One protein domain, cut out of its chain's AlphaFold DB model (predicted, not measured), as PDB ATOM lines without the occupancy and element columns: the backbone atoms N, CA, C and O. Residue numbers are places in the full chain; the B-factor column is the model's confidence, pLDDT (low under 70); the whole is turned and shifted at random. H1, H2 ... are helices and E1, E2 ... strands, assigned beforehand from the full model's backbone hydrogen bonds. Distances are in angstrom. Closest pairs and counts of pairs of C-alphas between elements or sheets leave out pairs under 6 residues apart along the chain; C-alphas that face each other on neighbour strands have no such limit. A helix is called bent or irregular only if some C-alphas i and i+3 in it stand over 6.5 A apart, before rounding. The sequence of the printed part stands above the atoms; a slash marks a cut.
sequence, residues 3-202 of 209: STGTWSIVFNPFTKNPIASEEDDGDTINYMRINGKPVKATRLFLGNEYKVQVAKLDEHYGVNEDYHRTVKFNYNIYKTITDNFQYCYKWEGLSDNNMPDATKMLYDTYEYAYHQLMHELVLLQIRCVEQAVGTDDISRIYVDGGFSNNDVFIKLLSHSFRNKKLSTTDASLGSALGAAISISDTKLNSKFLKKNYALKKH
ATOM      1  N   SER A   3      12.631   7.125  12.731       90.25
ATOM      2  CA  SER A   3      13.286   7.686  11.549       90.25
ATOM      3  C   SER A   3      12.294   7.658  10.400       90.25
ATOM      4  O   SER A   3      11.812   6.588  10.046       90.25
ATOM      5  N   THR A   4      11.972   8.816   9.841       86.69
ATOM      6  CA  THR A   4      10.935   8.970   8.823       86.69
ATOM      7  C   THR A   4      11.570   9.359   7.489       86.69
ATOM      8  O   THR A   4      12.198  10.401   7.346       86.69
ATOM      9  N   GLY A   5      11.442   8.511   6.482       87.19
ATOM     10  CA  GLY A   5      11.888   8.754   5.111       87.19
ATOM     11  C   GLY A   5      10.955   8.017   4.163       87.19
ATOM     12  O   GLY A   5       9.781   7.864   4.479       87.19
ATOM     13  N   THR A   6      11.460   7.497   3.040       89.94
ATOM     14  CA  THR A   6      10.685   6.550   2.210       89.94
ATOM     15  C   THR A   6      10.175   5.374   3.056       89.94
ATOM     16  O   THR A   6       9.016   4.984   2.952       89.94
ATOM     17  N   TRP A   7      11.025   4.882   3.960       91.50
ATOM     18  CA  TRP A   7      10.646   3.995   5.053       91.50
ATOM     19  C   TRP A   7      10.508   4.789   6.349       91.50
ATOM     20  O   TRP A   7      11.333   5.659   6.631       91.50
ATOM     21  N   SER A   8       9.510   4.451   7.158       94.06
ATOM     22  CA  SER A   8       9.501   4.784   8.573       94.06
ATOM     23  C   SER A   8      10.051   3.608   9.372       94.06
ATOM     24  O   SER A   8       9.567   2.485   9.241       94.06
ATOM     25  N   ILE A   9      11.084   3.852  10.174       93.88
ATOM     26  CA  ILE A   9      11.742   2.829  10.987       93.88
ATOM     27  C   ILE A   9      11.715   3.261  12.445       93.88
ATOM     28  O   ILE A   9      12.256   4.312  12.809       93.88
ATOM     29  N   VAL A  10      11.120   2.433  13.298       94.88
ATOM     30  CA  VAL A  10      11.145   2.640  14.743       94.88
ATOM     31  C   VAL A  10      12.281   1.829  15.335       94.88
ATOM     32  O   VAL A  10      12.354   0.633  15.122       94.88
ATOM     33  N   PHE A  11      13.141   2.466  16.125       93.75
ATOM     34  CA  PHE A  11      14.206   1.818  16.884       93.75
ATOM     35  C   PHE A  11      13.947   1.930  18.388       93.75
ATOM     36  O   PHE A  11      13.833   3.044  18.924       93.75
ATOM     37  N   ASN A  12      13.956   0.792  19.079       94.38
ATOM     38  CA  ASN A  12      13.970   0.671  20.532       94.38
ATOM     39  C   ASN A  12      15.335   0.125  21.007       94.38
ATOM     40  O   ASN A  12      15.533  -1.086  21.123       94.38
ATOM     41  N   PRO A  13      16.311   1.008  21.306       90.75
ATOM     42  CA  PRO A  13      17.636   0.593  21.766       90.75
ATOM     43  C   PRO A  13      17.666   0.201  23.248       90.75
ATOM     44  O   PRO A  13      18.725  -0.151  23.771       90.75
ATOM     45  N   PHE A  14      16.542   0.313  23.955       90.12
ATOM     46  CA  PHE A  14      16.431  -0.009  25.377       90.12
ATOM     47  C   PHE A  14      15.752  -1.349  25.614       90.12
ATOM     48  O   PHE A  14      15.481  -1.679  26.767       90.12
ATOM     49  N   THR A  15      15.509  -2.108  24.542       87.31
ATOM     50  CA  THR A  15      14.743  -3.332  24.652       87.31
ATOM     51  C   THR A  15      15.397  -4.340  25.584       87.31
ATOM     52  O   THR A  15      16.612  -4.568  25.530       87.31
ATOM     53  N   LYS A  16      14.581  -4.918  26.465       85.06
ATOM     54  CA  LYS A  16      14.963  -6.056  27.308       85.06
ATOM     55  C   LYS A  16      14.518  -7.387  26.710       85.06
ATOM     56  O   LYS A  16      15.019  -8.422  27.132       85.06
ATOM     57  N   ASN A  17      13.634  -7.333  25.715       83.00
ATOM     58  CA  ASN A  17      13.018  -8.480  25.062       83.00
ATOM     59  C   ASN A  17      13.362  -8.449  23.561       83.00
ATOM     60  O   ASN A  17      12.513  -8.075  22.745       83.00
ATOM     61  N   PRO A  18      14.617  -8.761  23.179       81.50
ATOM     62  CA  PRO A  18      14.966  -8.901  21.771       81.50
ATOM     63  C   PRO A  18      14.161 -10.041  21.144       81.50
ATOM     64  O   PRO A  18      13.770 -10.984  21.831       81.50
ATOM     65  N   ILE A  19      13.948  -9.965  19.831       81.38
ATOM     66  CA  ILE A  19      13.263 -11.030  19.090       81.38
ATOM     67  C   ILE A  19      14.099 -12.310  19.215       81.38
ATOM     68  O   ILE A  19      15.287 -12.288  18.883       81.38
ATOM     69  N   ALA A  20      13.509 -13.376  19.755       63.25
ATOM     70  CA  ALA A  20      14.214 -14.616  20.085       63.25
ATOM     71  C   ALA A  20      14.062 -15.713  19.012       63.25
ATOM     72  O   ALA A  20      14.924 -16.584  18.926       63.25
ATOM     73  N   SER A  21      13.007 -15.659  18.192       61.53
ATOM     74  CA  SER A  21      12.686 -16.614  17.120       61.53
ATOM     75  C   SER A  21      12.121 -15.889  15.888       61.53
ATOM     76  O   SER A  21      11.668 -14.751  15.990       61.53
ATOM     77  N   GLU A  22      12.135 -16.541  14.720       56.22
ATOM     78  CA  GLU A  22      11.580 -16.034  13.445       56.22
ATOM     79  C   GLU A  22      10.037 -15.938  13.421       56.22
ATOM     80  O   GLU A  22       9.448 -15.682  12.377       56.22
ATOM     81  N   GLU A  23       9.367 -16.154  14.557       52.38
ATOM     82  CA  GLU A  23       7.899 -16.170  14.670       52.38
ATOM     83  C   GLU A  23       7.277 -14.763  14.759       52.38
ATOM     84  O   GLU A  23       6.052 -14.638  14.800       52.38
ATOM     85  N   ASP A  24       8.094 -13.706  14.786       56.81
ATOM     86  CA  ASP A  24       7.622 -12.320  14.807       56.81
ATOM     87  C   ASP A  24       7.335 -11.827  13.374       56.81
ATOM     88  O   ASP A  24       8.161 -11.962  12.469       56.81
ATOM     89  N   ASP A  25       6.144 -11.244  13.208       60.94
ATOM     90  CA  ASP A  25       5.640 -10.474  12.063       60.94
ATOM     91  C   ASP A  25       6.782  -9.819  11.257       60.94
ATOM     92  O   ASP A  25       7.552  -9.032  11.816       60.94
ATOM     93  N   GLY A  26       6.926 -10.168   9.966       62.53
ATOM     94  CA  GLY A  26       8.130  -9.955   9.131       62.53
ATOM     95  C   GLY A  26       8.653  -8.510   9.016       62.53
ATOM     96  O   GLY A  26       9.747  -8.257   8.494       62.53
ATOM     97  N   ASP A  27       7.911  -7.554   9.562       76.62
ATOM     98  CA  ASP A  27       8.267  -6.146   9.677       76.62
ATOM     99  C   ASP A  27       9.107  -5.805  10.923       76.62
ATOM    100  O   ASP A  27       9.639  -4.689  11.009       76.62
ATOM    101  N   THR A  28       9.316  -6.755  11.842       85.81
ATOM    102  CA  THR A  28      10.115  -6.584  13.069       85.81
ATOM    103  C   THR A  28      11.481  -7.271  12.962       85.81
ATOM    104  O   THR A  28      11.589  -8.441  12.619       85.81
ATOM    105  N   ILE A  29      12.562  -6.551  13.276       88.50
ATOM    106  CA  ILE A  29      13.947  -7.043  13.190       88.50
ATOM    107  C   ILE A  29      14.812  -6.559  14.360       88.50
ATOM    108  O   ILE A  29      14.604  -5.475  14.910       88.50
ATOM    109  N   ASN A  30      15.835  -7.340  14.714       87.44
ATOM    110  CA  ASN A  30      16.869  -6.924  15.664       87.44
ATOM    111  C   ASN A  30      18.054  -6.276  14.927       87.44
ATOM    112  O   ASN A  30      18.755  -6.932  14.160       87.44
ATOM    113  N   TYR A  31      18.331  -5.008  15.224       90.12
ATOM    114  CA  TYR A  31      19.617  -4.365  14.938       90.12
ATOM    115  C   TYR A  31      20.570  -4.513  16.131       90.12
ATOM    116  O   TYR A  31      20.196  -4.986  17.206       90.12
ATOM    117  N   MET A  32      21.812  -4.055  15.968       90.50
ATOM    118  CA  MET A  32      22.853  -4.129  16.990       90.50
ATOM    119  C   MET A  32      23.469  -2.751  17.254       90.50
ATOM    120  O   MET A  32      23.770  -1.999  16.329       90.50
ATOM    121  N   ARG A  33      23.664  -2.411  18.533       89.00
ATOM    122  CA  ARG A  33      24.440  -1.233  18.957       89.00
ATOM    123  C   ARG A  33      25.938  -1.508  18.872       89.00
ATOM    124  O   ARG A  33      26.366  -2.653  18.949       89.00
ATOM    125  N   ILE A  34      26.745  -0.447  18.886       86.38
ATOM    126  CA  ILE A  34      28.219  -0.533  18.924       86.38
ATOM    127  C   ILE A  34      28.778  -1.346  20.105       86.38
ATOM    128  O   ILE A  34      29.888  -1.852  20.035       86.38
ATOM    129  N   ASN A  35      28.011  -1.492  21.190       87.06
ATOM    130  CA  ASN A  35      28.382  -2.290  22.360       87.06
ATOM    131  C   ASN A  35      27.846  -3.736  22.307       87.06
ATOM    132  O   ASN A  35      27.764  -4.387  23.346       87.06
ATOM    133  N   GLY A  36      27.398  -4.201  21.138       88.50
ATOM    134  CA  GLY A  36      26.879  -5.553  20.912       88.50
ATOM    135  C   GLY A  36      25.460  -5.802  21.429       88.50
ATOM    136  O   GLY A  36      24.903  -6.868  21.194       88.50
ATOM    137  N   LYS A  37      24.833  -4.845  22.125       90.50
ATOM    138  CA  LYS A  37      23.473  -5.035  22.649       90.50
ATOM    139  C   LYS A  37      22.415  -4.858  21.549       90.50
ATOM    140  O   LYS A  37      22.559  -3.941  20.734       90.50
ATOM    141  N   PRO A  38      21.313  -5.626  21.584       91.38
ATOM    142  CA  PRO A  38      20.270  -5.560  20.567       91.38
ATOM    143  C   PRO A  38      19.503  -4.229  20.584       91.38
ATOM    144  O   PRO A  38      19.473  -3.505  21.588       91.38
ATOM    145  N   VAL A  39      18.882  -3.935  19.444       92.12
ATOM    146  CA  VAL A  39      17.918  -2.857  19.202       92.12
ATOM    147  C   VAL A  39      16.733  -3.478  18.474       92.12
ATOM    148  O   VAL A  39      16.866  -3.840  17.307       92.12
ATOM    149  N   LYS A  40      15.577  -3.582  19.132       93.00
ATOM    150  CA  LYS A  40      14.354  -4.023  18.452       93.00
ATOM    151  C   LYS A  40      13.894  -2.910  17.515       93.00
ATOM    152  O   LYS A  40      13.897  -1.740  17.913       93.00
ATOM    153  N   ALA A  41      13.532  -3.247  16.287       93.50
ATOM    154  CA  ALA A  41      13.052  -2.275  15.324       93.50
ATOM    155  C   ALA A  41      11.894  -2.797  14.487       93.50
ATOM    156  O   ALA A  41      11.835  -3.982  14.187       93.50
ATOM    157  N   THR A  42      11.018  -1.888  14.077       93.69
ATOM    158  CA  THR A  42       9.929  -2.147  13.129       93.69
ATOM    159  C   THR A  42      10.074  -1.239  11.921       93.69
ATOM    160  O   THR A  42      10.635  -0.140  12.023       93.69
ATOM    161  N   ARG A  43       9.606  -1.700  10.763       92.75
ATOM    162  CA  ARG A  43       9.692  -0.977   9.491       92.75
ATOM    163  C   ARG A  43       8.308  -0.850   8.875       92.75
ATOM    164  O   ARG A  43       7.515  -1.772   8.939       92.75
ATOM    165  N   LEU A  44       8.049   0.291   8.254       93.25
ATOM    166  CA  LEU A  44       6.806   0.576   7.550       93.25
ATOM    167  C   LEU A  44       7.125   1.378   6.293       93.25
ATOM    168  O   LEU A  44       7.855   2.368   6.373       93.25
ATOM    169  N   PHE A  45       6.557   1.022   5.141       94.38
ATOM    170  CA  PHE A  45       6.797   1.743   3.880       94.38
ATOM    171  C   PHE A  45       5.985   3.052   3.765       94.38
ATOM    172  O   PHE A  45       5.489   3.432   2.706       94.38
ATOM    173  N   LEU A  46       5.861   3.757   4.896       95.50
ATOM    174  CA  LEU A  46       4.971   4.894   5.126       95.50
ATOM    175  C   LEU A  46       5.240   6.067   4.187       95.50
ATOM    176  O   LEU A  46       4.302   6.676   3.689       95.50
ATOM    177  N   GLY A  47       6.505   6.418   3.948       95.62
ATOM    178  CA  GLY A  47       6.827   7.578   3.118       95.62
ATOM    179  C   GLY A  47       6.617   7.336   1.634       95.62
ATOM    180  O   GLY A  47       6.345   8.285   0.903       95.62
ATOM    181  N   ASN A  48       6.734   6.089   1.176       96.19
ATOM    182  CA  ASN A  48       6.342   5.735  -0.181       96.19
ATOM    183  C   ASN A  48       4.821   5.775  -0.331       96.19
ATOM    184  O   ASN A  48       4.328   6.444  -1.233       96.19
ATOM    185  N   GLU A  49       4.096   5.130   0.587       97.38
ATOM    186  CA  GLU A  49       2.629   5.136   0.593       97.38
ATOM    187  C   GLU A  49       2.075   6.564   0.616       97.38
ATOM    188  O   GLU A  49       1.228   6.929  -0.191       97.38
ATOM    189  N   TYR A  50       2.635   7.412   1.478       97.75
ATOM    190  CA  TYR A  50       2.300   8.827   1.540       97.75
ATOM    191  C   TYR A  50       2.417   9.531   0.188       97.75
ATOM    192  O   TYR A  50       1.497  10.238  -0.202       97.75
ATOM    193  N   LYS A  51       3.526   9.331  -0.537       96.81
ATOM    194  CA  LYS A  51       3.729   9.954  -1.855       96.81
ATOM    195  C   LYS A  51       2.686   9.488  -2.863       96.81
ATOM    196  O   LYS A  51       2.165  10.314  -3.605       96.81
ATOM    197  N   VAL A  52       2.381   8.191  -2.872       97.88
ATOM    198  CA  VAL A  52       1.367   7.610  -3.763       97.88
ATOM    199  C   VAL A  52      -0.004   8.222  -3.483       97.88
ATOM    200  O   VAL A  52      -0.671   8.687  -4.403       97.88
ATOM    201  N   GLN A  53      -0.420   8.267  -2.216       98.06
ATOM    202  CA  GLN A  53      -1.746   8.769  -1.855       98.06
ATOM    203  C   GLN A  53      -1.863  10.285  -2.027       98.06
ATOM    204  O   GLN A  53      -2.887  10.755  -2.512       98.06
ATOM    205  N   VAL A  54      -0.820  11.054  -1.700       97.88
ATOM    206  CA  VAL A  54      -0.803  12.507  -1.937       97.88
ATOM    207  C   VAL A  54      -0.936  12.821  -3.422       97.88
ATOM    208  O   VAL A  54      -1.793  13.622  -3.766       97.88
ATOM    209  N   ALA A  55      -0.203  12.135  -4.305       98.06
ATOM    210  CA  ALA A  55      -0.321  12.361  -5.746       98.06
ATOM    211  C   ALA A  55      -1.757  12.145  -6.260       98.06
ATOM    212  O   ALA A  55      -2.256  12.925  -7.066       98.06
ATOM    213  N   LYS A  56      -2.452  11.124  -5.743       97.62
ATOM    214  CA  LYS A  56      -3.863  10.873  -6.073       97.62
ATOM    215  C   LYS A  56      -4.802  11.945  -5.535       97.62
ATOM    216  O   LYS A  56      -5.779  12.281  -6.196       97.62
ATOM    217  N   LEU A  57      -4.538  12.460  -4.333       97.81
ATOM    218  CA  LEU A  57      -5.298  13.584  -3.790       97.81
ATOM    219  C   LEU A  57      -5.082  14.837  -4.636       97.81
ATOM    220  O   LEU A  57      -6.050  15.514  -4.973       97.81
ATOM    221  N   ASP A  58      -3.838  15.123  -5.008       97.62
ATOM    222  CA  ASP A  58      -3.494  16.291  -5.812       97.62
ATOM    223  C   ASP A  58      -4.214  16.250  -7.168       97.62
ATOM    224  O   ASP A  58      -4.838  17.236  -7.564       97.62
ATOM    225  N   GLU A  59      -4.222  15.084  -7.823       97.44
ATOM    226  CA  GLU A  59      -4.967  14.844  -9.063       97.44
ATOM    227  C   GLU A  59      -6.483  14.998  -8.868       97.44
ATOM    228  O   GLU A  59      -7.137  15.695  -9.643       97.44
ATOM    229  N   HIS A  60      -7.048  14.392  -7.819       97.00
ATOM    230  CA  HIS A  60      -8.491  14.412  -7.568       97.00
ATOM    231  C   HIS A  60      -9.035  15.821  -7.290       97.00
ATOM    232  O   HIS A  60     -10.094  16.185  -7.798       97.00
ATOM    233  N   TYR A  61      -8.317  16.615  -6.494       97.19
ATOM    234  CA  TYR A  61      -8.732  17.970  -6.115       97.19
ATOM    235  C   TYR A  61      -8.178  19.061  -7.046       97.19
ATOM    236  O   TYR A  61      -8.491  20.237  -6.856       97.19
ATOM    237  N   GLY A  62      -7.371  18.699  -8.050       97.06
ATOM    238  CA  GLY A  62      -6.821  19.630  -9.035       97.06
ATOM    239  C   GLY A  62      -5.849  20.657  -8.444       97.06
ATOM    240  O   GLY A  62      -5.838  21.812  -8.874       97.06
ATOM    241  N   VAL A  63      -5.057  20.260  -7.445       97.19
ATOM    242  CA  VAL A  63      -4.065  21.124  -6.783       97.19
ATOM    243  C   VAL A  63      -2.636  20.785  -7.221       97.19
ATOM    244  O   VAL A  63      -2.384  19.793  -7.898       97.19
ATOM    245  N   ASN A  64      -1.678  21.646  -6.874       96.69
ATOM    246  CA  ASN A  64      -0.262  21.420  -7.178       96.69
ATOM    247  C   ASN A  64       0.341  20.324  -6.273       96.69
ATOM    248  O   ASN A  64      -0.051  20.214  -5.115       96.69
ATOM    249  N   GLU A  65       1.355  19.605  -6.767       93.88
ATOM    250  CA  GLU A  65       2.079  18.542  -6.044       93.88
ATOM    251  C   GLU A  65       2.622  18.951  -4.662       93.88
ATOM    252  O   GLU A  65       2.771  18.121  -3.767       93.88
ATOM    253  N   ASP A  66       2.911  20.236  -4.450       94.94
ATOM    254  CA  ASP A  66       3.427  20.756  -3.182       94.94
ATOM    255  C   ASP A  66       2.325  21.264  -2.231       94.94
ATOM    256  O   ASP A  66       2.623  21.708  -1.115       94.94
ATOM    257  N   TYR A  67       1.045  21.185  -2.620       96.50
ATOM    258  CA  TYR A  67      -0.074  21.728  -1.844       96.50
ATOM    259  C   TYR A  67      -0.177  21.096  -0.451       96.50
ATOM    260  O   TYR A  67      -0.355  21.814   0.539       96.50
ATOM    261  N   HIS A  68       0.075  19.788  -0.330       96.19
ATOM    262  CA  HIS A  68       0.126  19.066   0.947       96.19
ATOM    263  C   HIS A  68       1.028  19.724   2.008       96.19
ATOM    264  O   HIS A  68       0.753  19.632   3.205       96.19
ATOM    265  N   ARG A  69       2.108  20.410   1.600       95.00
ATOM    266  CA  ARG A  69       3.059  21.067   2.522       95.00
ATOM    267  C   ARG A  69       2.476  22.316   3.174       95.00
ATOM    268  O   ARG A  69       2.948  22.749   4.233       95.00
ATOM    269  N   THR A  70       1.474  22.910   2.533       95.88
ATOM    270  CA  THR A  70       0.790  24.112   3.014       95.88
ATOM    271  C   THR A  70      -0.246  23.784   4.087       95.88
ATOM    272  O   THR A  70      -0.482  24.609   4.973       95.88
ATOM    273  N   VAL A  71      -0.784  22.559   4.081       97.50
ATOM    274  CA  VAL A  71      -1.812  22.116   5.025       97.50
ATOM    275  C   VAL A  71      -1.245  22.055   6.446       97.50
ATOM    276  O   VAL A  71      -0.273  21.352   6.735       97.50
ATOM    277  N   LYS A  72      -1.861  22.816   7.354       97.75
ATOM    278  CA  LYS A  72      -1.556  22.821   8.792       97.75
ATOM    279  C   LYS A  72      -2.610  22.056   9.567       97.75
ATOM    280  O   LYS A  72      -3.742  21.922   9.109       97.75
ATOM    281  N   PHE A  73      -2.234  21.582  10.750       97.81
ATOM    282  CA  PHE A  73      -3.152  20.880  11.631       97.81
ATOM    283  C   PHE A  73      -4.345  21.767  11.992       97.81
ATOM    284  O   PHE A  73      -4.184  22.866  12.527       97.81
ATOM    285  N   ASN A  74      -5.548  21.249  11.757       97.38
ATOM    286  CA  ASN A  74      -6.799  21.882  12.132       97.38
ATOM    287  C   ASN A  74      -7.588  20.967  13.077       97.38
ATOM    288  O   ASN A  74      -8.033  19.882  12.702       97.38
ATOM    289  N   TYR A  75      -7.788  21.435  14.311       96.25
ATOM    290  CA  TYR A  75      -8.495  20.679  15.343       96.25
ATOM    291  C   TYR A  75      -9.959  20.387  14.985       96.25
ATOM    292  O   TYR A  75     -10.448  19.309  15.304       96.25
ATOM    293  N   ASN A  76     -10.656  21.306  14.308       96.06
ATOM    294  CA  ASN A  76     -12.058  21.099  13.939       96.06
ATOM    295  C   ASN A  76     -12.188  20.004  12.878       96.06
ATOM    296  O   ASN A  76     -13.038  19.132  13.016       96.06
ATOM    297  N   ILE A  77     -11.298  20.007  11.878       97.25
ATOM    298  CA  ILE A  77     -11.224  18.944  10.863       97.25
ATOM    299  C   ILE A  77     -10.950  17.600  11.539       97.25
ATOM    300  O   ILE A  77     -11.677  16.635  11.314       97.25
ATOM    301  N   TYR A  78      -9.940  17.557  12.416       96.44
ATOM    302  CA  TYR A  78      -9.617  16.363  13.192       96.44
ATOM    303  C   TYR A  78     -10.821  15.859  13.994       96.44
ATOM    304  O   TYR A  78     -11.145  14.681  13.904       96.44
ATOM    305  N   LYS A  79     -11.511  16.745  14.721       95.69
ATOM    306  CA  LYS A  79     -12.690  16.390  15.515       95.69
ATOM    307  C   LYS A  79     -13.794  15.790  14.640       95.69
ATOM    308  O   LYS A  79     -14.292  14.715  14.955       95.69
ATOM    309  N   THR A  80     -14.124  16.433  13.519       95.75
ATOM    310  CA  THR A  80     -15.125  15.923  12.568       95.75
ATOM    311  C   THR A  80     -14.760  14.538  12.036       95.75
ATOM    312  O   THR A  80     -15.631  13.676  11.945       95.75
ATOM    313  N   ILE A  81     -13.485  14.316  11.708       95.88
ATOM    314  CA  ILE A  81     -12.978  13.007  11.281       95.88
ATOM    315  C   ILE A  81     -13.142  11.972  12.398       95.88
ATOM    316  O   ILE A  81     -13.615  10.868  12.146       95.88
ATOM    317  N   THR A  82     -12.778  12.312  13.636       94.44
ATOM    318  CA  THR A  82     -12.815  11.356  14.750       94.44
ATOM    319  C   THR A  82     -14.216  11.031  15.245       94.44
ATOM    320  O   THR A  82     -14.432   9.912  15.701       94.44
ATOM    321  N   ASP A  83     -15.165  11.967  15.147       94.50
ATOM    322  CA  ASP A  83     -16.540  11.767  15.624       94.50
ATOM    323  C   ASP A  83     -17.246  10.628  14.863       94.50
ATOM    324  O   ASP A  83     -18.055   9.912  15.447       94.50
ATOM    325  N   ASN A  84     -16.907  10.418  13.585       91.56
ATOM    326  CA  ASN A  84     -17.426   9.329  12.748       91.56
ATOM    327  C   ASN A  84     -16.299   8.658  11.951       91.56
ATOM    328  O   ASN A  84     -16.368   8.534  10.725       91.56
ATOM    329  N   PHE A  85     -15.236   8.263  12.653       95.81
ATOM    330  CA  PHE A  85     -14.047   7.723  12.009       95.81
ATOM    331  C   PHE A  85     -14.334   6.420  11.250       95.81
ATOM    332  O   PHE A  85     -14.885   5.464  11.796       95.81
ATOM    333  N   GLN A  86     -13.879   6.367  10.000       95.62
ATOM    334  CA  GLN A  86     -13.800   5.149   9.202       95.62
ATOM    335  C   GLN A  86     -12.520   5.161   8.368       95.62
ATOM    336  O   GLN A  86     -12.064   6.226   7.955       95.62
ATOM    337  N   TYR A  87     -11.965   3.985   8.089       97.44
ATOM    338  CA  TYR A  87     -10.822   3.857   7.190       97.44
ATOM    339  C   TYR A  87     -11.255   4.124   5.746       97.44
ATOM    340  O   TYR A  87     -12.183   3.491   5.228       97.44
ATOM    341  N   CYS A  88     -10.596   5.089   5.114       97.19
ATOM    342  CA  CYS A  88     -10.951   5.619   3.807       97.19
ATOM    343  C   CYS A  88      -9.945   5.237   2.731       97.19
ATOM    344  O   CYS A  88     -10.340   5.178   1.574       97.19
ATOM    345  N   TYR A  89      -8.682   4.977   3.065       97.81
ATOM    346  CA  TYR A  89      -7.633   4.814   2.061       97.81
ATOM    347  C   TYR A  89      -7.275   3.352   1.818       97.81
ATOM    348  O   TYR A  89      -6.861   2.631   2.723       97.81
ATOM    349  N   LYS A  90      -7.380   2.924   0.556       97.75
ATOM    350  CA  LYS A  90      -6.770   1.677   0.097       97.75
ATOM    351  C   LYS A  90      -5.281   1.918  -0.131       97.75
ATOM    352  O   LYS A  90      -4.911   2.709  -1.002       97.75
ATOM    353  N   TRP A  91      -4.449   1.213   0.624       97.31
ATOM    354  CA  TRP A  91      -2.997   1.272   0.481       97.31
ATOM    355  C   TRP A  91      -2.508   0.507  -0.754       97.31
ATOM    356  O   TRP A  91      -3.122  -0.489  -1.146       97.31
ATOM    357  N   GLU A  92      -1.403   0.959  -1.353       95.75
ATOM    358  CA  GLU A  92      -0.800   0.319  -2.537       95.75
ATOM    359  C   GLU A  92       0.611  -0.224  -2.295       95.75
ATOM    360  O   GLU A  92       0.972  -1.284  -2.799       95.75
ATOM    361  N   GLY A  93       1.420   0.503  -1.531       90.38
ATOM    362  CA  GLY A  93       2.779   0.142  -1.142       90.38
ATOM    363  C   GLY A  93       2.869  -0.598   0.192       90.38
ATOM    364  O   GLY A  93       3.965  -0.980   0.595       90.38
ATOM    365  N   LEU A  94       1.749  -0.793   0.888       91.38
ATOM    366  CA  LEU A  94       1.654  -1.596   2.106       91.38
ATOM    367  C   LEU A  94       0.275  -2.260   2.211       91.38
ATOM    368  O   LEU A  94      -0.635  -1.935   1.453       91.38
ATOM    369  N   SER A  95       0.123  -3.191   3.149       90.00
ATOM    370  CA  SER A  95      -1.148  -3.857   3.441       90.00
ATOM    371  C   SER A  95      -1.521  -3.645   4.902       90.00
ATOM    372  O   SER A  95      -0.651  -3.648   5.770       90.00
ATOM    373  N   ASP A  96      -2.810  -3.470   5.174       92.25
ATOM    374  CA  ASP A  96      -3.341  -3.407   6.532       92.25
ATOM    375  C   ASP A  96      -4.718  -4.059   6.599       92.25
ATOM    376  O   ASP A  96      -5.530  -3.888   5.694       92.25
ATOM    377  N   ASN A  97      -5.018  -4.747   7.700       91.62
ATOM    378  CA  ASN A  97      -6.308  -5.422   7.876       91.62
ATOM    379  C   ASN A  97      -7.501  -4.457   7.930       91.62
ATOM    380  O   ASN A  97      -8.629  -4.886   7.707       91.62
ATOM    381  N   ASN A  98      -7.278  -3.175   8.241       94.38
ATOM    382  CA  ASN A  98      -8.353  -2.191   8.334       94.38
ATOM    383  C   ASN A  98      -8.563  -1.389   7.043       94.38
ATOM    384  O   ASN A  98      -9.485  -0.576   6.993       94.38
ATOM    385  N   MET A  99      -7.723  -1.569   6.014       95.50
ATOM    386  CA  MET A  99      -7.889  -0.817   4.770       95.50
ATOM    387  C   MET A  99      -9.172  -1.261   4.042       95.50
ATOM    388  O   MET A  99      -9.443  -2.461   3.970       95.50
ATOM    389  N   PRO A 100      -9.962  -0.338   3.469       96.56
ATOM    390  CA  PRO A 100     -11.087  -0.699   2.613       96.56
ATOM    391  C   PRO A 100     -10.608  -1.344   1.303       96.56
ATOM    392  O   PRO A 100      -9.449  -1.197   0.920       96.56
ATOM    393  N   ASP A 101     -11.512  -1.998   0.569       95.25
ATOM    394  CA  ASP A 101     -11.211  -2.575  -0.754       95.25
ATOM    395  C   ASP A 101     -10.887  -1.514  -1.817       95.25
ATOM    396  O   ASP A 101     -10.125  -1.771  -2.747       95.25
ATOM    397  N   ALA A 102     -11.438  -0.309  -1.658       96.00
ATOM    398  CA  ALA A 102     -11.199   0.843  -2.519       96.00
ATOM    399  C   ALA A 102     -11.177   2.135  -1.695       96.00
ATOM    400  O   ALA A 102     -11.870   2.242  -0.678       96.00
ATOM    401  N   THR A 103     -10.406   3.123  -2.159       96.50
ATOM    402  CA  THR A 103     -10.346   4.438  -1.514       96.50
ATOM    403  C   THR A 103     -11.694   5.153  -1.609       96.50
ATOM    404  O   THR A 103     -12.296   5.224  -2.681       96.50
ATOM    405  N   LYS A 104     -12.158   5.710  -0.490       95.69
ATOM    406  CA  LYS A 104     -13.405   6.472  -0.370       95.69
ATOM    407  C   LYS A 104     -13.087   7.948  -0.139       95.69
ATOM    408  O   LYS A 104     -12.570   8.306   0.915       95.69
ATOM    409  N   MET A 105     -13.440   8.808  -1.092       93.88
ATOM    410  CA  MET A 105     -13.351  10.263  -0.919       93.88
ATOM    411  C   MET A 105     -14.635  10.775  -0.266       93.88
ATOM    412  O   MET A 105     -15.642  10.980  -0.934       93.88
ATOM    413  N   LEU A 106     -14.618  10.912   1.061       91.94
ATOM    414  CA  LEU A 106     -15.797  11.303   1.849       91.94
ATOM    415  C   LEU A 106     -16.013  12.817   1.950       91.94
ATOM    416  O   LEU A 106     -17.039  13.247   2.473       91.94
ATOM    417  N   TYR A 107     -15.036  13.614   1.523       92.50
ATOM    418  CA  TYR A 107     -14.997  15.048   1.780       92.50
ATOM    419  C   TYR A 107     -14.731  15.833   0.499       92.50
ATOM    420  O   TYR A 107     -13.900  15.440  -0.316       92.50
ATOM    421  N   ASP A 108     -15.364  16.996   0.375       92.19
ATOM    422  CA  ASP A 108     -15.264  17.841  -0.824       92.19
ATOM    423  C   ASP A 108     -13.992  18.702  -0.864       92.19
ATOM    424  O   ASP A 108     -13.710  19.357  -1.864       92.19
ATOM    425  N   THR A 109     -13.215  18.730   0.223       96.62
ATOM    426  CA  THR A 109     -12.033  19.594   0.349       96.62
ATOM    427  C   THR A 109     -10.764  18.785   0.567       96.62
ATOM    428  O   THR A 109     -10.750  17.792   1.306       96.62
ATOM    429  N   TYR A 110      -9.675  19.265  -0.034       97.94
ATOM    430  CA  TYR A 110      -8.357  18.656   0.081       97.94
ATOM    431  C   TYR A 110      -7.900  18.566   1.536       97.94
ATOM    432  O   TYR A 110      -7.363  17.547   1.962       97.94
ATOM    433  N   GLU A 111      -8.126  19.614   2.332       98.00
ATOM    434  CA  GLU A 111      -7.678  19.678   3.719       98.00
ATOM    435  C   GLU A 111      -8.286  18.551   4.552       98.00
ATOM    436  O   GLU A 111      -7.569  17.940   5.344       98.00
ATOM    437  N   TYR A 112      -9.571  18.243   4.364       97.94
ATOM    438  CA  TYR A 112     -10.225  17.135   5.061       97.94
ATOM    439  C   TYR A 112      -9.676  15.782   4.614       97.94
ATOM    440  O   TYR A 112      -9.300  14.969   5.460       97.94
ATOM    441  N   ALA A 113      -9.564  15.553   3.305       97.81
ATOM    442  CA  ALA A 113      -9.020  14.306   2.781       97.81
ATOM    443  C   ALA A 113      -7.568  14.087   3.235       97.81
ATOM    444  O   ALA A 113      -7.217  13.003   3.704       97.81
ATOM    445  N   TYR A 114      -6.744  15.131   3.207       98.44
ATOM    446  CA  TYR A 114      -5.368  15.080   3.683       98.44
ATOM    447  C   TYR A 114      -5.283  14.814   5.190       98.44
ATOM    448  O   TYR A 114      -4.472  13.997   5.623       98.44
ATOM    449  N   HIS A 115      -6.128  15.445   6.012       98.38
ATOM    450  CA  HIS A 115      -6.175  15.145   7.447       98.38
ATOM    451  C   HIS A 115      -6.595  13.695   7.716       98.38
ATOM    452  O   HIS A 115      -6.003  13.062   8.589       98.38
ATOM    453  N   GLN A 116      -7.553  13.160   6.954       98.31
ATOM    454  CA  GLN A 116      -7.957  11.754   7.024       98.31
ATOM    455  C   GLN A 116      -6.777  10.831   6.680       98.31
ATOM    456  O   GLN A 116      -6.464   9.925   7.452       98.31
ATOM    457  N   LEU A 117      -6.059  11.115   5.584       98.25
ATOM    458  CA  LEU A 117      -4.863  10.369   5.177       98.25
ATOM    459  C   LEU A 117      -3.804  10.379   6.286       98.25
ATOM    460  O   LEU A 117      -3.264   9.339   6.657       98.25
ATOM    461  N   MET A 118      -3.515  11.557   6.845       98.25
ATOM    462  CA  MET A 118      -2.544  11.710   7.933       98.25
ATOM    463  C   MET A 118      -2.966  10.961   9.188       98.25
ATOM    464  O   MET A 118      -2.116  10.364   9.847       98.25
ATOM    465  N   HIS A 119      -4.254  10.969   9.518       98.00
ATOM    466  CA  HIS A 119      -4.776  10.227  10.654       98.00
ATOM    467  C   HIS A 119      -4.542   8.725  10.493       98.00
ATOM    468  O   HIS A 119      -3.947   8.101  11.371       98.00
ATOM    469  N   GLU A 120      -4.914   8.159   9.348       98.12
ATOM    470  CA  GLU A 120      -4.742   6.733   9.072       98.12
ATOM    471  C   GLU A 120      -3.260   6.308   9.022       98.12
ATOM    472  O   GLU A 120      -2.888   5.299   9.627       98.12
ATOM    473  N   LEU A 121      -2.379   7.108   8.408       97.81
ATOM    474  CA  LEU A 121      -0.930   6.852   8.420       97.81
ATOM    475  C   LEU A 121      -0.329   6.926   9.835       97.81
ATOM    476  O   LEU A 121       0.577   6.159  10.169       97.81
ATOM    477  N   VAL A 122      -0.826   7.824  10.690       97.75
ATOM    478  CA  VAL A 122      -0.394   7.903  12.094       97.75
ATOM    479  C   VAL A 122      -0.856   6.677  12.884       97.75
ATOM    480  O   VAL A 122      -0.091   6.194  13.716       97.75
ATOM    481  N   LEU A 123      -2.040   6.120  12.609       97.38
ATOM    482  CA  LEU A 123      -2.488   4.865  13.229       97.38
ATOM    483  C   LEU A 123      -1.557   3.693  12.882       97.38
ATOM    484  O   LEU A 123      -1.168   2.942  13.778       97.38
ATOM    485  N   LEU A 124      -1.131   3.580  11.619       96.56
ATOM    486  CA  LEU A 124      -0.105   2.611  11.204       96.56
ATOM    487  C   LEU A 124       1.211   2.838  11.964       96.56
ATOM    488  O   LEU A 124       1.784   1.909  12.531       96.56
ATOM    489  N   GLN A 125       1.666   4.092  12.044       96.62
ATOM    490  CA  GLN A 125       2.893   4.441  12.757       96.62
ATOM    491  C   GLN A 125       2.838   4.087  14.251       96.62
ATOM    492  O   GLN A 125       3.852   3.653  14.806       96.62
ATOM    493  N   ILE A 126       1.695   4.303  14.906       95.75
ATOM    494  CA  ILE A 126       1.485   3.977  16.322       95.75
ATOM    495  C   ILE A 126       1.657   2.477  16.537       95.75
ATOM    496  O   ILE A 126       2.447   2.106  17.403       95.75
ATOM    497  N   ARG A 127       1.038   1.637  15.695       94.25
ATOM    498  CA  ARG A 127       1.208   0.177  15.765       94.25
ATOM    499  C   ARG A 127       2.674  -0.231  15.658       94.25
ATOM    500  O   ARG A 127       3.154  -0.989  16.496       94.25
ATOM    501  N   CYS A 128       3.426   0.344  14.718       93.81
ATOM    502  CA  CYS A 128       4.860   0.068  14.601       93.81
ATOM    503  C   CYS A 128       5.643   0.481  15.857       93.81
ATOM    504  O   CYS A 128       6.577  -0.215  16.264       93.81
ATOM    505  N   VAL A 129       5.289   1.612  16.482       94.38
ATOM    506  CA  VAL A 129       5.918   2.046  17.739       94.38
ATOM    507  C   VAL A 129       5.591   1.075  18.866       94.38
ATOM    508  O   VAL A 129       6.500   0.667  19.583       94.38
ATOM    509  N   GLU A 130       4.332   0.675  19.005       92.62
ATOM    510  CA  GLU A 130       3.878  -0.267  20.028       92.62
ATOM    511  C   GLU A 130       4.526  -1.646  19.863       92.62
ATOM    512  O   GLU A 130       5.016  -2.195  20.843       92.62
ATOM    513  N   GLN A 131       4.652  -2.161  18.639       91.38
ATOM    514  CA  GLN A 131       5.352  -3.418  18.345       91.38
ATOM    515  C   GLN A 131       6.853  -3.360  18.698       91.38
ATOM    516  O   GLN A 131       7.402  -4.297  19.292       91.38
ATOM    517  N   ALA A 132       7.534  -2.254  18.371       91.62
ATOM    518  CA  ALA A 132       8.955  -2.072  18.681       91.62
ATOM    519  C   ALA A 132       9.215  -1.866  20.184       91.62
ATOM    520  O   ALA A 132      10.273  -2.245  20.694       91.62
ATOM    521  N   VAL A 133       8.279  -1.229  20.889       91.38
ATOM    522  CA  VAL A 133       8.352  -0.989  22.337       91.38
ATOM    523  C   VAL A 133       7.955  -2.237  23.122       91.38
ATOM    524  O   VAL A 133       8.597  -2.557  24.119       91.38
ATOM    525  N   GLY A 134       6.930  -2.962  22.678       88.38
ATOM    526  CA  GLY A 134       6.362  -4.096  23.394       88.38
ATOM    527  C   GLY A 134       6.000  -3.718  24.831       88.38
ATOM    528  O   GLY A 134       5.241  -2.785  25.078       88.38
ATOM    529  N   THR A 135       6.581  -4.435  25.789       88.44
ATOM    530  CA  THR A 135       6.392  -4.215  27.231       88.44
ATOM    531  C   THR A 135       7.465  -3.321  27.862       88.44
ATOM    532  O   THR A 135       7.456  -3.117  29.078       88.44
ATOM    533  N   ASP A 136       8.405  -2.791  27.073       89.88
ATOM    534  CA  ASP A 136       9.467  -1.932  27.589       89.88
ATOM    535  C   ASP A 136       8.917  -0.564  28.024       89.88
ATOM    536  O   ASP A 136       8.128   0.079  27.327       89.88
ATOM    537  N   ASP A 137       9.393  -0.054  29.163       88.38
ATOM    538  CA  ASP A 137       9.054   1.304  29.585       88.38
ATOM    539  C   ASP A 137       9.954   2.337  28.895       88.38
ATOM    540  O   ASP A 137      11.146   2.475  29.186       88.38
ATOM    541  N   ILE A 138       9.361   3.098  27.975       90.19
ATOM    542  CA  ILE A 138       9.987   4.264  27.352       90.19
ATOM    543  C   ILE A 138       9.355   5.549  27.879       90.19
ATOM    544  O   ILE A 138       8.150   5.625  28.060       90.19
ATOM    545  N   SER A 139      10.131   6.615  28.071       91.31
ATOM    546  CA  SER A 139       9.592   7.923  28.502       91.31
ATOM    547  C   SER A 139       9.630   8.994  27.410       91.31
ATOM    548  O   SER A 139       9.033  10.066  27.560       91.31
ATOM    549  N   ARG A 140      10.352   8.737  26.312       93.00
ATOM    550  CA  ARG A 140      10.618   9.721  25.257       93.00
ATOM    551  C   ARG A 140      10.569   9.096  23.874       93.00
ATOM    552  O   ARG A 140      11.110   8.013  23.664       93.00
ATOM    553  N   ILE A 141      10.008   9.845  22.935       94.12
ATOM    554  CA  ILE A 141       9.982   9.518  21.513       94.12
ATOM    555  C   ILE A 141      10.690  10.653  20.774       94.12
ATOM    556  O   ILE A 141      10.357  11.823  20.942       94.12
ATOM    557  N   TYR A 142      11.688  10.294  19.972       92.50
ATOM    558  CA  TYR A 142      12.381  11.221  19.082       92.50
ATOM    559  C   TYR A 142      11.986  10.882  17.655       92.50
ATOM    560  O   TYR A 142      12.153   9.723  17.269       92.50
ATOM    561  N   VAL A 143      11.463  11.858  16.920       92.62
ATOM    562  CA  VAL A 143      11.084  11.732  15.509       92.62
ATOM    563  C   VAL A 143      12.076  12.533  14.672       92.62
ATOM    564  O   VAL A 143      12.345  13.695  14.970       92.62
ATOM    565  N   ASP A 144      12.631  11.904  13.648       88.69
ATOM    566  CA  ASP A 144      13.634  12.483  12.754       88.69
ATOM    567  C   ASP A 144      13.260  12.190  11.294       88.69
ATOM    568  O   ASP A 144      12.512  11.248  11.026       88.69
ATOM    569  N   GLY A 145      13.759  12.987  10.352       86.81
ATOM    570  CA  GLY A 145      13.566  12.809   8.912       86.81
ATOM    571  C   GLY A 145      12.366  13.564   8.316       86.81
ATOM    572  O   GLY A 145      11.927  14.576   8.854       86.81
ATOM    573  N   GLY A 146      11.849  13.116   7.172       87.00
ATOM    574  CA  GLY A 146      10.924  13.875   6.318       87.00
ATOM    575  C   GLY A 146       9.597  14.277   6.973       87.00
ATOM    576  O   GLY A 146       9.087  15.360   6.698       87.00
ATOM    577  N   PHE A 147       9.061  13.466   7.889       91.44
ATOM    578  CA  PHE A 147       7.805  13.775   8.588       91.44
ATOM    579  C   PHE A 147       8.006  14.619   9.848       91.44
ATOM    580  O   PHE A 147       7.030  15.094  10.424       91.44
ATOM    581  N   SER A 148       9.250  14.868  10.269       89.94
ATOM    582  CA  SER A 148       9.553  15.697  11.446       89.94
ATOM    583  C   SER A 148       9.046  17.145  11.330       89.94
ATOM    584  O   SER A 148       8.819  17.795  12.353       89.94
ATOM    585  N   ASN A 149       8.826  17.616  10.095       88.81
ATOM    586  CA  ASN A 149       8.291  18.938   9.760       88.81
ATOM    587  C   ASN A 149       6.842  18.913   9.246       88.81
ATOM    588  O   ASN A 149       6.292  19.968   8.923       88.81
ATOM    589  N   ASN A 150       6.205  17.740   9.178       94.62
ATOM    590  CA  ASN A 150       4.794  17.629   8.822       94.62
ATOM    591  C   ASN A 150       3.939  17.941  10.061       94.62
ATOM    592  O   ASN A 150       3.857  17.145  10.998       94.62
ATOM    593  N   ASP A 151       3.325  19.124  10.072       95.38
ATOM    594  CA  ASP A 151       2.589  19.640  11.230       95.38
ATOM    595  C   ASP A 151       1.410  18.738  11.626       95.38
ATOM    596  O   ASP A 151       1.278  18.380  12.796       95.38
ATOM    597  N   VAL A 152       0.608  18.289  10.653       97.69
ATOM    598  CA  VAL A 152      -0.537  17.395  10.893       97.69
ATOM    599  C   VAL A 152      -0.066  16.085  11.527       97.69
ATOM    600  O   VAL A 152      -0.552  15.700  12.592       97.69
ATOM    601  N   PHE A 153       0.939  15.441  10.930       97.31
ATOM    602  CA  PHE A 153       1.491  14.176  11.416       97.31
ATOM    603  C   PHE A 153       2.031  14.292  12.847       97.31
ATOM    604  O   PHE A 153       1.693  13.488  13.717       97.31
ATOM    605  N   ILE A 154       2.843  15.318  13.126       96.44
ATOM    606  CA  ILE A 154       3.463  15.498  14.442       96.44
ATOM    607  C   ILE A 154       2.433  15.844  15.516       96.44
ATOM    608  O   ILE A 154       2.556  15.358  16.645       96.44
ATOM    609  N   LYS A 155       1.401  16.634  15.195       96.88
ATOM    610  CA  LYS A 155       0.315  16.950  16.136       96.88
ATOM    611  C   LYS A 155      -0.485  15.712  16.511       96.88
ATOM    612  O   LYS A 155      -0.696  15.479  17.702       96.88
ATOM    613  N   LEU A 156      -0.863  14.905  15.523       97.25
ATOM    614  CA  LEU A 156      -1.584  13.653  15.733       97.25
ATOM    615  C   LEU A 156      -0.745  12.654  16.540       97.25
ATOM    616  O   LEU A 156      -1.194  12.166  17.572       97.25
ATOM    617  N   LEU A 157       0.513  12.427  16.149       96.75
ATOM    618  CA  LEU A 157       1.405  11.499  16.846       96.75
ATOM    619  C   LEU A 157       1.683  11.935  18.294       96.75
ATOM    620  O   LEU A 157       1.690  11.111  19.211       96.75
ATOM    621  N   SER A 158       1.887  13.237  18.519       95.88
ATOM    622  CA  SER A 158       2.085  13.790  19.866       95.88
ATOM    623  C   SER A 158       0.852  13.611  20.740       95.88
ATOM    624  O   SER A 158       0.987  13.345  21.932       95.88
ATOM    625  N   HIS A 159      -0.342  13.746  20.160       95.56
ATOM    626  CA  HIS A 159      -1.591  13.523  20.872       95.56
ATOM    627  C   HIS A 159      -1.756  12.060  21.291       95.56
ATOM    628  O   HIS A 159      -2.036  11.789  22.460       95.56
ATOM    629  N   SER A 160      -1.493  11.119  20.382       94.50
ATOM    630  CA  SER A 160      -1.589   9.683  20.672       94.50
ATOM    631  C   SER A 160      -0.612   9.238  21.763       94.50
ATOM    632  O   SER A 160      -0.971   8.459  22.640       94.50
ATOM    633  N   PHE A 161       0.595   9.810  21.795       94.00
ATOM    634  CA  PHE A 161       1.596   9.547  22.834       94.00
ATOM    635  C   PHE A 161       1.642  10.627  23.926       94.00
ATOM    636  O   PHE A 161       2.719  10.971  24.416       94.00
ATOM    637  N   ARG A 162       0.485  11.149  24.364       92.50
ATOM    638  CA  ARG A 162       0.392  12.228  25.377       92.50
ATOM    639  C   ARG A 162       1.063  11.937  26.724       92.50
ATOM    640  O   ARG A 162       1.388  12.861  27.464       92.50
ATOM    641  N   ASN A 163       1.271  10.664  27.055       90.94
ATOM    642  CA  ASN A 163       1.977  10.218  28.260       90.94
ATOM    643  C   ASN A 163       3.505  10.112  28.072       90.94
ATOM    644  O   ASN A 163       4.221   9.826  29.033       90.94
ATOM    645  N   LYS A 164       4.025  10.333  26.860       91.88
ATOM    646  CA  LYS A 164       5.455  10.331  26.531       91.88
ATOM    647  C   LYS A 164       5.900  11.735  26.116       91.88
ATOM    648  O   LYS A 164       5.121  12.558  25.647       91.88
ATOM    649  N   LYS A 165       7.194  12.027  26.258       92.56
ATOM    650  CA  LYS A 165       7.773  13.280  25.745       92.56
ATOM    651  C   LYS A 165       8.176  13.090  24.287       92.56
ATOM    652  O   LYS A 165       9.173  12.413  24.030       92.56
ATOM    653  N   LEU A 166       7.433  13.695  23.361       93.88
ATOM    654  CA  LEU A 166       7.769  13.691  21.938       93.88
ATOM    655  C   LEU A 166       8.658  14.890  21.584       93.88
ATOM    656  O   LEU A 166       8.460  16.014  22.054       93.88
ATOM    657  N   SER A 167       9.694  14.658  20.785       92.06
ATOM    658  CA  SER A 167      10.540  15.724  20.246       92.06
ATOM    659  C   SER A 167      10.938  15.442  18.804       92.06
ATOM    660  O   SER A 167      11.195  14.290  18.459       92.06
ATOM    661  N   THR A 168      11.016  16.489  17.984       90.69
ATOM    662  CA  THR A 168      11.570  16.414  16.630       90.69
ATOM    663  C   THR A 168      12.944  17.065  16.558       90.69
ATOM    664  O   THR A 168      13.327  17.864  17.421       90.69
ATOM    665  N   THR A 169      13.699  16.697  15.533       80.69
ATOM    666  CA  THR A 169      14.993  17.279  15.195       80.69
ATOM    667  C   THR A 169      15.055  17.503  13.689       80.69
ATOM    668  O   THR A 169      14.565  16.671  12.935       80.69
ATOM    669  N   ASP A 170      15.661  18.614  13.276       68.44
ATOM    670  CA  ASP A 170      15.968  18.912  11.865       68.44
ATOM    671  C   ASP A 170      17.415  18.536  11.503       68.44
ATOM    672  O   ASP A 170      17.924  18.883  10.437       68.44
ATOM    673  N   ALA A 171      18.131  17.885  12.424       63.06
ATOM    674  CA  ALA A 171      19.550  17.618  12.274       63.06
ATOM    675  C   ALA A 171      19.811  16.495  11.255       63.06
ATOM    676  O   ALA A 171      19.968  15.333  11.619       63.06
ATOM    677  N   SER A 172      20.012  16.875   9.992       63.09
ATOM    678  CA  SER A 172      20.509  16.007   8.908       63.09
ATOM    679  C   SER A 172      21.889  15.372   9.177       63.09
ATOM    680  O   SER A 172      22.367  14.556   8.394       63.09
ATOM    681  N   LEU A 173      22.532  15.723  10.296       70.38
ATOM    682  CA  LEU A 173      23.864  15.275  10.706       70.38
ATOM    683  C   LEU A 173      23.843  14.233  11.839       70.38
ATOM    684  O   LEU A 173      24.901  13.929  12.391       70.38
ATOM    685  N   GLY A 174      22.678  13.686  12.206       74.25
ATOM    686  CA  GLY A 174      22.541  12.748  13.329       74.25
ATOM    687  C   GLY A 174      23.508  11.562  13.275       74.25
ATOM    688  O   GLY A 174      24.207  11.287  14.252       74.25
ATOM    689  N   SER A 175      23.628  10.918  12.111       78.00
ATOM    690  CA  SER A 175      24.548   9.791  11.904       78.00
ATOM    691  C   SER A 175      26.020  10.199  12.018       78.00
ATOM    692  O   SER A 175      26.791   9.534  12.707       78.00
ATOM    693  N   ALA A 176      26.411  11.314  11.389       82.44
ATOM    694  CA  ALA A 176      27.789  11.808  11.419       82.44
ATOM    695  C   ALA A 176      28.215  12.210  12.839       82.44
ATOM    696  O   ALA A 176      29.310  11.872  13.289       82.44
ATOM    697  N   LEU A 177      27.327  12.872  13.584       78.31
ATOM    698  CA  LEU A 177      27.562  13.214  14.981       78.31
ATOM    699  C   LEU A 177      27.633  11.961  15.862       78.31
ATOM    700  O   LEU A 177      28.504  11.880  16.722       78.31
ATOM    701  N   GLY A 178      26.758  10.977  15.642       81.25
ATOM    702  CA  GLY A 178      26.803   9.693  16.346       81.25
ATOM    703  C   GLY A 178      28.140   8.975  16.153       81.25
ATOM    704  O   GLY A 178      28.717   8.489  17.128       81.25
ATOM    705  N   ALA A 179      28.673   8.980  14.928       85.06
ATOM    706  CA  ALA A 179      30.001   8.454  14.627       85.06
ATOM    707  C   ALA A 179      31.099   9.237  15.359       85.06
ATOM    708  O   ALA A 179      31.916   8.633  16.050       85.06
ATOM    709  N   ALA A 180      31.066  10.573  15.289       85.69
ATOM    710  CA  ALA A 180      32.026  11.432  15.978       85.69
ATOM    711  C   ALA A 180      32.016  11.211  17.499       85.69
ATOM    712  O   ALA A 180      33.078  11.091  18.093       85.69
ATOM    713  N   ILE A 181      30.837  11.098  18.125       83.19
ATOM    714  CA  ILE A 181      30.694  10.785  19.556       83.19
ATOM    715  C   ILE A 181      31.269   9.404  19.872       83.19
ATOM    716  O   ILE A 181      31.904   9.241  20.905       83.19
ATOM    717  N   SER A 182      31.054   8.416  19.001       83.69
ATOM    718  CA  SER A 182      31.483   7.033  19.245       83.69
ATOM    719  C   SER A 182      33.006   6.868  19.260       83.69
ATOM    720  O   SER A 182      33.496   5.950  19.908       83.69
ATOM    721  N   ILE A 183      33.740   7.748  18.571       85.19
ATOM    722  CA  ILE A 183      35.215   7.780  18.567       85.19
ATOM    723  C   ILE A 183      35.803   8.870  19.477       85.19
ATOM    724  O   ILE A 183      37.018   8.969  19.614       85.19
ATOM    725  N   SER A 184      34.959   9.727  20.054       81.25
ATOM    726  CA  SER A 184      35.365  10.868  20.872       81.25
ATOM    727  C   SER A 184      35.272  10.528  22.356       81.25
ATOM    728  O   SER A 184      34.191  10.225  22.853       81.25
ATOM    729  N   ASP A 185      36.342  10.779  23.108       74.00
ATOM    730  CA  ASP A 185      36.318  10.719  24.581       74.00
ATOM    731  C   ASP A 185      35.616  11.932  25.233       74.00
ATOM    732  O   ASP A 185      35.469  12.026  26.456       74.00
ATOM    733  N   THR A 186      35.150  12.890  24.428       74.94
ATOM    734  CA  THR A 186      34.482  14.104  24.907       74.94
ATOM    735  C   THR A 186      33.010  13.849  25.223       74.94
ATOM    736  O   THR A 186      32.208  13.519  24.346       74.94
ATOM    737  N   LYS A 187      32.603  14.110  26.471       72.19
ATOM    738  CA  LYS A 187      31.184  14.154  26.850       72.19
ATOM    739  C   LYS A 187      30.521  15.413  26.290       72.19
ATOM    740  O   LYS A 187      30.862  16.530  26.677       72.19
ATOM    741  N   LEU A 188      29.519  15.240  25.430       73.38
ATOM    742  CA  LEU A 188      28.690  16.353  24.973       73.38
ATOM    743  C   LEU A 188      27.825  16.890  26.117       73.38
ATOM    744  O   LEU A 188      27.103  16.143  26.777       73.38
ATOM    745  N   ASN A 189      27.856  18.206  26.328       74.56
ATOM    746  CA  ASN A 189      26.967  18.852  27.289       74.56
ATOM    747  C   ASN A 189      25.594  19.173  26.664       74.56
ATOM    748  O   ASN A 189      25.429  19.288  25.447       74.56
ATOM    749  N   SER A 190      24.585  19.361  27.515       69.88
ATOM    750  CA  SER A 190      23.208  19.657  27.092       69.88
ATOM    751  C   SER A 190      23.079  20.960  26.292       69.88
ATOM    752  O   SER A 190      22.185  21.082  25.453       69.88
ATOM    753  N   LYS A 191      23.986  21.925  26.504       75.38
ATOM    754  CA  LYS A 191      24.030  23.202  25.776       75.38
ATOM    755  C   LYS A 191      24.439  22.999  24.313       75.38
ATOM    756  O   LYS A 191      23.857  23.641  23.443       75.38
ATOM    757  N   PHE A 192      25.365  22.078  24.038       78.44
ATOM    758  CA  PHE A 192      25.766  21.694  22.685       78.44
ATOM    759  C   PHE A 192      24.594  21.087  21.912       78.44
ATOM    760  O   PHE A 192      24.277  21.556  20.823       78.44
ATOM    761  N   LEU A 193      23.902  20.103  22.497       70.81
ATOM    762  CA  LEU A 193      22.752  19.459  21.849       70.81
ATOM    763  C   LEU A 193      21.616  20.456  21.596       70.81
ATOM    764  O   LEU A 193      21.031  20.470  20.519       70.81
ATOM    765  N   LYS A 194      21.339  21.354  22.548       70.00
ATOM    766  CA  LYS A 194      20.322  22.396  22.360       70.00
ATOM    767  C   LYS A 194      20.685  23.369  21.232       70.00
ATOM    768  O   LYS A 194      19.800  23.772  20.488       70.00
ATOM    769  N   LYS A 195      21.961  23.754  21.118       73.81
ATOM    770  CA  LYS A 195      22.436  24.723  20.120       73.81
ATOM    771  C   LYS A 195      22.532  24.122  18.717       73.81
ATOM    772  O   LYS A 195      22.143  24.779  17.763       73.81
ATOM    773  N   ASN A 196      23.054  22.903  18.602       73.81
ATOM    774  CA  ASN A 196      23.440  22.319  17.315       73.81
ATOM    775  C   ASN A 196      22.441  21.283  16.780       73.81
ATOM    776  O   ASN A 196      22.516  20.933  15.612       73.81
ATOM    777  N   TYR A 197      21.526  20.787  17.618       69.75
ATOM    778  CA  TYR A 197      20.564  19.743  17.245       69.75
ATOM    779  C   TYR A 197      19.112  20.246  17.194       69.75
ATOM    780  O   TYR A 197      18.207  19.462  16.938       69.75
ATOM    781  N   ALA A 198      18.887  21.539  17.480       72.62
ATOM    782  CA  ALA A 198      17.605  22.243  17.347       72.62
ATOM    783  C   ALA A 198      16.372  21.437  17.810       72.62
ATOM    784  O   ALA A 198      15.333  21.441  17.155       72.62
ATOM    785  N   LEU A 199      16.489  20.731  18.943       79.44
ATOM    786  CA  LEU A 199      15.441  19.830  19.419       79.44
ATOM    787  C   LEU A 199      14.144  20.606  19.701       79.44
ATOM    788  O   LEU A 199      14.076  21.399  20.648       79.44
ATOM    789  N   LYS A 200      13.100  20.329  18.922       85.31
ATOM    790  CA  LYS A 200      11.764  20.906  19.084       85.31
ATOM    791  C   LYS A 200      10.927  19.968  19.945       85.31
ATOM    792  O   LYS A 200      10.746  18.800  19.615       85.31
ATOM    793  N   LYS A 201      10.435  20.464  21.081       88.44
ATOM    794  CA  LYS A 201       9.516  19.710  21.945       88.44
ATOM    795  C   LYS A 201       8.092  19.927  21.466       88.44
ATOM    796  O   LYS A 201       7.709  21.070  21.228       88.44
ATOM    797  N   HIS A 202       7.314  18.855  21.424       90.12
ATOM    798  CA  HIS A 202       5.908  18.917  21.046       90.12
ATOM    799  C   HIS A 202       5.027  18.646  22.253       90.12
ATOM    800  O   HIS A 202       5.347  17.807  23.098       90.12
TER     801      HIS A 202
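AT A GLANCE: This is residues 3 to 202 of the 209 residues of the protein "Rhamnulokinase RhaK in alpha-proteobacteria" of Jejuia pallidilutea (UniProt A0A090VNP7). A long helix, H3, runs through the domain: its residues 121 to 133 cover one face of a small, strongly twisted sheet, E1 E3 E2, while H1 runs beside it the opposite way and H2 packs crosswise on its residues 112 to 116. H5 packs on residues 115 to 126 of H3 and covers a second small sheet, E4 E5 E6, and beyond that sheet residues 183 to 195 stick out, of which 190 to 195 belong to H7. The printed part has 200 residues with seven named helices and six named strands, in the order E1 E2 E3 H1 H2 H3 E4 H4 H5 E5 H6 H7 E6, class mixed. The first sheet, in the order E1 E3 E2, is antiparallel; the second, E4 E5 E6, is mixed. The whole is compact, with a radius of gyration of the C-alphas of 18.3 A and spans of 58 by 43 by 28 A.

HOW THE PARTS SIT: In the first sheet E3, residues 38 to 44, is the inner strand, antiparallel to E1, residues 8 to 12, with N 8 and O 44 at 2.8 A. E2, residues 28 to 32, forms a hairpin with E3, with N 29 and O 41 at 2.8 A. The sheet is strongly twisted, only just, its C-alphas lying up to 4.2 A off the best plane. H3, residues 110 to 133, is on one face of this sheet, two layers, at a height over the sheet of 8.5 A; its closest C-alphas to E3 are those of Ala 132 and Ala 41, 5.3 A. It runs along the strands, at 26 degrees to E1 on the local plane. H3 is the hub, touching three helices. It touches H1, residues 46 to 61, at a shallow tilt of 11 degrees, opposite ways; the closest C-alphas are those of Tyr 61 and Tyr 110, 6.2 A. It touches H2, residues 75 to 83, only just about perpendicular at 70.5 degrees; the closest C-alphas are those of Ile 77 and Tyr 112, 6.2 A. It touches H5, residues 151 to 160, at a steep tilt of 45 degrees, the same way; the closest C-alphas are those of Met 118 and Phe 153, 5.9 A. H5 is on the second sheet at a height of 9.8 A, over E5, residues 165 to 168. E4, residues 140 to 145, is parallel to E5, with N 141 and O 165 at 2.9 A. E6, residues 200 to 202, is antiparallel to E5, with N 168 and O 200 at 2.8 A. H4, residues 146 to 149, only grazes this sheet, and E4, H4, H5 and E5 make a strand-helix-strand unit, two parallel neighbour strands with helices between, its crossover right-handed. H4 is only just irregular, C-alphas 146 and 149 being 6.7 A apart. H6, residues 174 to 183, and H7, residues 190 to 196, touch no helix. Every O i to N i+4 pair is within hydrogen-bond range in H1, H2, H3, H5, H6 and H7; H4 is too short for one.

IN THESE COORDINATES: E1 begins at C-alpha 8, (9.501, 4.784, 8.573), and E3 is 19.7 A long. H3 begins at C-alpha 110, (-8.357, 18.656, 0.081), and is 34.1 A long; H1 is 22.0 A and E4 16.9 A. E6 ends at C-alpha 202, (5.908, 18.917, 21.046).

THE WHOLE: The C-alphas farthest apart, those of Asp 108 and Asp 185, are 57.9 A apart. The printed part has no cut. The links E1 to E2, H1 to H2 and H2 to H3 are long. The mean pLDDT of the printed part is 89.6, and residues 20 to 26, 170 to 172, 190 and 197 are under 70.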